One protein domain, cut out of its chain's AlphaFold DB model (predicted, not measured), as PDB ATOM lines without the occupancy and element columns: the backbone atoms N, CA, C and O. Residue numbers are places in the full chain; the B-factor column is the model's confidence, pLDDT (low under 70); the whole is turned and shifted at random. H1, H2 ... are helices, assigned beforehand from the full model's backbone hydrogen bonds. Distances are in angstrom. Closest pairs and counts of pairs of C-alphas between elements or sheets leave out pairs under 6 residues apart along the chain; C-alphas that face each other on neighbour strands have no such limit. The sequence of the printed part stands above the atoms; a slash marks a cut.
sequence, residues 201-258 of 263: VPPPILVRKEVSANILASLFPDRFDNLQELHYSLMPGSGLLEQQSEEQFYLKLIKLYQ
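This is residues 201 to 258 of the 263 residues of the protein "Sulfate adenylyltransferase" of Epsilonproteobacteria bacterium (UniProt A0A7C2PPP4). Three helices make a flat, loosely joined group: H3 is in the middle, H1 packs slantwise on one side of it, and H2 runs nearly parallel to H3 on the other side, set a little off. A long loop, residues 235 to 245, swings out from H2 and back to H3. The printed part has 58 residues, with named helices H1, H2, H3 in that order and no named strand: all helix, compact, radius of gyration of the C-alphas 11.5 A, spans 33 by 24 by 13 A.

Find C-alpha 246 at (-3.085, 80.428, 43.345); from there H3, residues 246 to 257, runs 17.0 A. H1, residues 209 to 219, begins at (4.056, 70.154, 46.372) and runs 15.1 A. H2 is residues 227 to 234, 10.7 A.

Look at Ala 213 and Glu 247, the closest C-alphas of H1 and H3, 4.9 A apart: these helices touch, at a steep tilt of 45 degrees, opposite ways. H2 and H3 are close but not clearly touching, closest at the C-alphas of His 231 and Phe 249, 6.6 A, with a shallow tilt of 16 degrees, the same way. H1 and H2 are apart. In H1, H2 and H3 every O i to N i+4 pair is within hydrogen-bond range.

The C-alphas of Leu 206 and Leu 240, the two farthest apart, are 33.8 A apart. The printed part has no cut. The link from H2 to H3 is long, and residues 239 and 241 there have pLDDT under 70.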
ATOM      1  N   VAL A 201       6.536  77.869  51.579       94.31
ATOM      2  CA  VAL A 201       6.331  76.512  51.066       94.31
ATOM      3  C   VAL A 201       7.258  75.540  51.803       94.31
ATOM      4  O   VAL A 201       8.479  75.699  51.729       94.31
ATOM      5  N   PRO A 202       6.726  74.497  52.469       95.06
ATOM      6  CA  PRO A 202       7.567  73.452  53.027       95.06
ATOM      7  C   PRO A 202       8.381  72.739  51.937       95.06
ATOM      8  O   PRO A 202       7.872  72.516  50.833       95.06
ATOM      9  N   PRO A 203       9.610  72.293  52.248       93.56
ATOM     10  CA  PRO A 203      10.390  71.452  51.354       93.56
ATOM     11  C   PRO A 203       9.598  70.227  50.847       93.56
ATOM     12  O   PRO A 203       8.966  69.535  51.654       93.56
ATOM     13  N   PRO A 204       9.699  69.869  49.550       93.44
ATOM     14  CA  PRO A 204       8.986  68.731  48.953       93.44
ATOM     15  C   PRO A 204       9.264  67.353  49.579       93.44
ATOM     16  O   PRO A 204       8.483  66.409  49.385       93.44
ATOM     17  N   ILE A 205      10.379  67.236  50.314       93.88
ATOM     18  CA  ILE A 205      10.740  66.059  51.119       93.88
ATOM     19  C   ILE A 205       9.871  65.922  52.379       93.88
ATOM     20  O   ILE A 205       9.684  64.803  52.852       93.88
ATOM     21  N   LEU A 206       9.323  67.031  52.898       95.94
ATOM     22  CA  LEU A 206       8.452  67.092  54.078       95.94
ATOM     23  C   LEU A 206       6.981  66.976  53.685       95.94
ATOM     24  O   LEU A 206       6.265  66.102  54.178       95.94
ATOM     25  N   VAL A 207       6.539  67.828  52.761       97.00
ATOM     26  CA  VAL A 207       5.156  67.882  52.273       97.00
ATOM     27  C   VAL A 207       5.181  67.899  50.757       97.00
ATOM     28  O   VAL A 207       5.994  68.572  50.139       97.00
ATOM     29  N   ARG A 208       4.310  67.114  50.136       96.00
ATOM     30  CA  ARG A 208       4.194  67.074  48.682       96.00
ATOM     31  C   ARG A 208       3.757  68.434  48.128       96.00
ATOM     32  O   ARG A 208       2.866  69.056  48.686       96.00
ATOM     33  N   LYS A 209       4.317  68.842  46.985       95.88
ATOM     34  CA  LYS A 209       4.056  70.154  46.372       95.88
ATOM     35  C   LYS A 209       2.572  70.430  46.096       95.88
ATOM     36  O   LYS A 209       2.119  71.524  46.394       95.88
ATOM     37  N   GLU A 210       1.816  69.447  45.601       96.62
ATOM     38  CA  GLU A 210       0.371  69.571  45.353       96.62
ATOM     39  C   GLU A 210      -0.400  69.791  46.661       96.62
ATOM     40  O   GLU A 210      -1.285  70.633  46.741       96.62
ATOM     41  N   VAL A 211       0.008  69.095  47.723       97.38
ATOM     42  CA  VAL A 211      -0.575  69.246  49.059       97.38
ATOM     43  C   VAL A 211      -0.216  70.609  49.660       97.38
ATOM     44  O   VAL A 211      -1.084  71.287  50.198       97.38
ATOM     45  N   SER A 212       1.043  71.046  49.541       97.00
ATOM     46  CA  SER A 212       1.487  72.366  49.999       97.00
ATOM     47  C   SER A 212       0.761  73.497  49.280       97.00
ATOM     48  O   SER A 212       0.297  74.421  49.937       97.00
ATOM     49  N   ALA A 213       0.646  73.419  47.952       96.19
ATOM     50  CA  ALA A 213      -0.030  74.425  47.144       96.19
ATOM     51  C   ALA A 213      -1.518  74.529  47.509       96.19
ATOM     52  O   ALA A 213      -2.006  75.633  47.736       96.19
ATOM     53  N   ASN A 214      -2.201  73.389  47.660       96.12
ATOM     54  CA  ASN A 214      -3.600  73.346  48.080       96.12
ATOM     55  C   ASN A 214      -3.813  73.967  49.474       96.12
ATOM     56  O   ASN A 214      -4.724  74.775  49.659       96.12
ATOM     57  N   ILE A 215      -2.954  73.630  50.444       96.88
ATOM     58  CA  ILE A 215      -3.033  74.186  51.802       96.88
ATOM     59  C   ILE A 215      -2.767  75.695  51.794       96.88
ATOM     60  O   ILE A 215      -3.517  76.436  52.423       96.88
ATOM     61  N   LEU A 216      -1.725  76.159  51.097       96.50
ATOM     62  CA  LEU A 216      -1.354  77.577  51.070       96.50
ATOM     63  C   LEU A 216      -2.422  78.438  50.393       96.50
ATOM     64  O   LEU A 216      -2.806  79.449  50.971       96.50
ATOM     65  N   ALA A 217      -2.944  78.010  49.242       95.31
ATOM     66  CA  ALA A 217      -4.046  78.700  48.567       95.31
ATOM     67  C   ALA A 217      -5.314  78.746  49.440       95.31
ATOM     68  O   ALA A 217      -6.021  79.743  49.478       95.31
ATOM     69  N   SER A 218      -5.585  77.684  50.209       95.44
ATOM     70  CA  SER A 218      -6.743  77.663  51.115       95.44
ATOM     71  C   SER A 218      -6.561  78.540  52.360       95.44
ATOM     72  O   SER A 218      -7.546  79.011  52.926       95.44
ATOM     73  N   LEU A 219      -5.326  78.707  52.842       94.75
ATOM     74  CA  LEU A 219      -5.019  79.499  54.039       94.75
ATOM     75  C   LEU A 219      -4.860  80.990  53.754       94.75
ATOM     76  O   LEU A 219      -5.174  81.801  54.623       94.75
ATOM     77  N   PHE A 220      -4.356  81.338  52.573       94.31
ATOM     78  CA  PHE A 220      -4.099  82.715  52.170       94.31
ATOM     79  C   PHE A 220      -4.807  83.022  50.846       94.31
ATOM     80  O   PHE A 220      -4.121  83.265  49.855       94.31
ATOM     81  N   PRO A 221      -6.152  82.983  50.821       92.56
ATOM     82  CA  PRO A 221      -6.896  83.342  49.625       92.56
ATOM     83  C   PRO A 221      -6.687  84.822  49.299       92.56
ATOM     84  O   PRO A 221      -6.604  85.653  50.209       92.56
ATOM     85  N   ASP A 222      -6.622  85.133  48.006       90.12
ATOM     86  CA  ASP A 222      -6.491  86.493  47.474       90.12
ATOM     87  C   ASP A 222      -5.281  87.239  48.067       90.12
ATOM     88  O   ASP A 222      -5.313  88.445  48.317       90.12
ATOM     89  N   ARG A 223      -4.182  86.512  48.323       88.81
ATOM     90  CA  ARG A 223      -2.987  87.059  48.996       88.81
ATOM     91  C   ARG A 223      -2.262  88.112  48.160       88.81
ATOM     92  O   ARG A 223      -1.517  88.923  48.709       88.81
ATOM     93  N   PHE A 224      -2.397  88.037  46.840       88.75
ATOM     94  CA  PHE A 224      -1.671  88.872  45.893       88.75
ATOM     95  C   PHE A 224      -2.639  89.789  45.146       88.75
ATOM     96  O   PHE A 224      -3.517  89.294  44.445       88.75
ATOM     97  N   ASP A 225      -2.407  91.103  45.211       85.50
ATOM     98  CA  ASP A 225      -3.239  92.110  44.530       85.50
ATOM     99  C   ASP A 225      -3.347  91.861  43.015       85.50
ATOM    100  O   ASP A 225      -4.406  92.039  42.417       85.50
ATOM    101  N   ASN A 226      -2.249  91.418  42.389       87.81
ATOM    102  CA  ASN A 226      -2.204  91.048  40.976       87.81
ATOM    103  C   ASN A 226      -1.420  89.745  40.758       87.81
ATOM    104  O   ASN A 226      -0.266  89.736  40.315       87.81
ATOM    105  N   LEU A 227      -2.058  88.613  41.066       88.06
ATOM    106  CA  LEU A 227      -1.476  87.280  40.865       88.06
ATOM    107  C   LEU A 227      -1.033  87.043  39.413       88.06
ATOM    108  O   LEU A 227      -0.027  86.377  39.162       88.06
ATOM    109  N   GLN A 228      -1.787  87.576  38.453       85.06
ATOM    110  CA  GLN A 228      -1.538  87.349  37.036       85.06
ATOM    111  C   GLN A 228      -0.234  88.019  36.583       85.06
ATOM    112  O   GLN A 228       0.593  87.374  35.935       85.06
ATOM    113  N   GLU A 229      -0.012  89.273  36.972       87.12
ATOM    114  CA  GLU A 229       1.248  89.986  36.730       87.12
ATOM    115  C   GLU A 229       2.440  89.289  37.392       87.12
ATOM    116  O   GLU A 229       3.477  89.087  36.749       87.12
ATOM    117  N   LEU A 230       2.282  88.853  38.644       87.25
ATOM    118  CA  LEU A 230       3.327  88.125  39.362       87.25
ATOM    119  C   LEU A 230       3.694  86.820  38.643       87.25
ATOM    120  O   LEU A 230       4.871  86.489  38.492       87.25
ATOM    121  N   HIS A 231       2.690  86.092  38.156       85.50
ATOM    122  CA  HIS A 231       2.898  84.874  37.390       85.50
ATOM    123  C   HIS A 231       3.661  85.145  36.082       85.50
ATOM    124  O   HIS A 231       4.635  84.446  35.813       85.50
ATOM    125  N   TYR A 232       3.266  86.147  35.285       84.19
ATOM    126  CA  TYR A 232       3.982  86.497  34.044       84.19
ATOM    127  C   TYR A 232       5.420  86.941  34.282       84.19
ATOM    128  O   TYR A 232       6.292  86.634  33.474       84.19
ATOM    129  N   SER A 233       5.663  87.646  35.383       86.56
ATOM    130  CA  SER A 233       6.983  88.196  35.690       86.56
ATOM    131  C   SER A 233       7.979  87.127  36.144       86.56
ATOM    132  O   SER A 233       9.180  87.283  35.942       86.56
ATOM    133  N   LEU A 234       7.497  86.050  36.774       87.06
ATOM    134  CA  LEU A 234       8.350  85.042  37.413       87.06
ATOM    135  C   LEU A 234       8.385  83.694  36.684       87.06
ATOM    136  O   LEU A 234       9.334  82.934  36.874       87.06
ATOM    137  N   MET A 235       7.359  83.360  35.897       85.75
ATOM    138  CA  MET A 235       7.188  82.021  35.327       85.75
ATOM    139  C   MET A 235       7.293  82.037  33.799       85.75
ATOM    140  O   MET A 235       6.733  82.923  33.154       85.75
ATOM    141  N   PRO A 236       7.922  81.017  33.183       76.75
ATOM    142  CA  PRO A 236       7.882  80.866  31.735       76.75
ATOM    143  C   PRO A 236       6.436  80.611  31.283       76.75
ATOM    144  O   PRO A 236       5.751  79.725  31.805       76.75
ATOM    145  N   GLY A 237       5.964  81.406  30.324       71.69
ATOM    146  CA  GLY A 237       4.622  81.301  29.752       71.69
ATOM    147  C   GLY A 237       4.598  80.547  28.422       71.69
ATOM    148  O   GLY A 237       5.608  80.444  27.731       71.69
ATOM    149  N   SER A 238       3.415  80.076  28.029       70.50
ATOM    150  CA  SER A 238       3.127  79.528  26.693       70.50
ATOM    151  C   SER A 238       3.069  80.610  25.597       70.50
ATOM    152  O   SER A 238       2.840  80.294  24.434       70.50
ATOM    153  N   GLY A 239       3.247  81.887  25.962       68.62
ATOM    154  CA  GLY A 239       2.989  83.049  25.105       68.62
ATOM    155  C   GLY A 239       1.509  83.454  25.042       68.62
ATOM    156  O   GLY A 239       1.185  84.455  24.409       68.62
ATOM    157  N   LEU A 240       0.618  82.708  25.705       71.50
ATOM    158  CA  LEU A 240      -0.816  82.987  25.783       71.50
ATOM    159  C   LEU A 240      -1.202  83.555  27.149       71.50
ATOM    160  O   LEU A 240      -0.604  83.212  28.172       71.50
ATOM    161  N   LEU A 241      -2.237  84.405  27.152       68.75
ATOM    162  CA  LEU A 241      -2.804  84.934  28.383       68.75
ATOM    163  C   LEU A 241      -3.681  83.870  29.070       68.75
ATOM    164  O   LEU A 241      -4.860  83.742  28.754       68.75
ATOM    165  N   GLU A 242      -3.121  83.107  30.009       71.69
ATOM    166  CA  GLU A 242      -3.856  82.107  30.795       71.69
ATOM    167  C   GLU A 242      -4.164  82.642  32.202       71.69
ATOM    168  O   GLU A 242      -3.274  83.132  32.902       71.69
ATOM    169  N   GLN A 243      -5.424  82.540  32.643       76.69
ATOM    170  CA  GLN A 243      -5.770  82.745  34.052       76.69
ATOM    171  C   GLN A 243      -5.301  81.533  34.860       76.69
ATOM    172  O   GLN A 243      -5.651  80.394  34.557       76.69
ATOM    173  N   GLN A 244      -4.482  81.780  35.879       80.94
ATOM    174  CA  GLN A 244      -3.892  80.745  36.724       80.94
ATOM    175  C   GLN A 244      -4.452  80.880  38.137       80.94
ATOM    176  O   GLN A 244      -4.573  81.990  38.651       80.94
ATOM    177  N   SER A 245      -4.778  79.754  38.769       90.12
ATOM    178  CA  SER A 245      -5.155  79.747  40.181       90.12
ATOM    179  C   SER A 245      -3.931  79.936  41.082       90.12
ATOM    180  O   SER A 245      -2.798  79.650  40.682       90.12
ATOM    181  N   GLU A 246      -4.149  80.348  42.333       91.12
ATOM    182  CA  GLU A 246      -3.085  80.428  43.345       91.12
ATOM    183  C   GLU A 246      -2.381  79.080  43.551       91.12
ATOM    184  O   GLU A 246      -1.159  79.025  43.691       91.12
ATOM    185  N   GLU A 247      -3.119  77.966  43.480       91.94
ATOM    186  CA  GLU A 247      -2.533  76.626  43.551       91.94
ATOM    187  C   GLU A 247      -1.542  76.381  42.399       91.94
ATOM    188  O   GLU A 247      -0.431  75.892  42.626       91.94
ATOM    189  N   GLN A 248      -1.888  76.779  41.167       90.56
ATOM    190  CA  GLN A 248      -0.973  76.674  40.022       90.56
ATOM    191  C   GLN A 248       0.244  77.587  40.171       90.56
ATOM    192  O   GLN A 248       1.359  77.177  39.833       90.56
ATOM    193  N   PHE A 249       0.056  78.791  40.712       91.56
ATOM    194  CA  PHE A 249       1.161  79.691  41.027       91.56
ATOM    195  C   PHE A 249       2.145  79.042  42.011       91.56
ATOM    196  O   PHE A 249       3.331  78.928  41.693       91.56
ATOM    197  N   TYR A 250       1.664  78.524  43.147       92.88
ATOM    198  CA  TYR A 250       2.513  77.831  44.120       92.88
ATOM    199  C   TYR A 250       3.212  76.615  43.506       92.88
ATOM    200  O   TYR A 250       4.412  76.431  43.702       92.88
ATOM    201  N   LEU A 251       2.514  75.801  42.711       92.31
ATOM    202  CA  LEU A 251       3.114  74.643  42.042       92.31
ATOM    203  C   LEU A 251       4.266  75.022  41.107       92.31
ATOM    204  O   LEU A 251       5.283  74.322  41.079       92.31
ATOM    205  N   LYS A 252       4.116  76.098  40.329       90.31
ATOM    206  CA  LYS A 252       5.171  76.589  39.432       90.31
ATOM    207  C   LYS A 252       6.329  77.195  40.218       90.31
ATOM    208  O   LYS A 252       7.476  76.854  39.936       90.31
ATOM    209  N   LEU A 253       6.040  77.963  41.267       89.69
ATOM    210  CA  LEU A 253       7.051  78.516  42.167       89.69
ATOM    211  C   LEU A 253       7.912  77.418  42.809       89.69
ATOM    212  O   LEU A 253       9.136  77.506  42.812       89.69
ATOM    213  N   ILE A 254       7.298  76.328  43.274       90.50
ATOM    214  CA  ILE A 254       8.022  75.188  43.858       90.50
ATOM    215  C   ILE A 254       8.969  74.539  42.850       90.50
ATOM    216  O   ILE A 254      10.071  74.139  43.224       90.50
ATOM    217  N   LYS A 255       8.570  74.431  41.576       87.12
ATOM    218  CA  LYS A 255       9.432  73.863  40.529       87.12
ATOM    219  C   LYS A 255      10.698  74.696  40.321       87.12
ATOM    220  O   LYS A 255      11.743  74.103  40.076       87.12
ATOM    221  N   LEU A 256      10.625  76.022  40.469       86.12
ATOM    222  CA  LEU A 256      11.804  76.890  40.382       86.12
ATOM    223  C   LEU A 256      12.811  76.599  41.503       86.12
ATOM    224  O   LEU A 256      14.004  76.560  41.247       86.12
ATOM    225  N   TYR A 257      12.358  76.291  42.722       82.81
ATOM    226  CA  TYR A 257      13.263  75.880  43.807       82.81
ATOM    227  C   TYR A 257      13.910  74.501  43.593       82.81
ATOM    228  O   TYR A 257      14.860  74.154  44.289       82.81
ATOM    229  N   GLN A 258      13.393  73.690  42.665       76.25
ATOM    230  CA  GLN A 258      13.889  72.339  42.380       76.25
ATOM    231  C   GLN A 258      14.870  72.285  41.200       76.25
ATOM    232  O   GLN A 258      15.304  71.192  40.831       76.25
TER     233      GLN A 258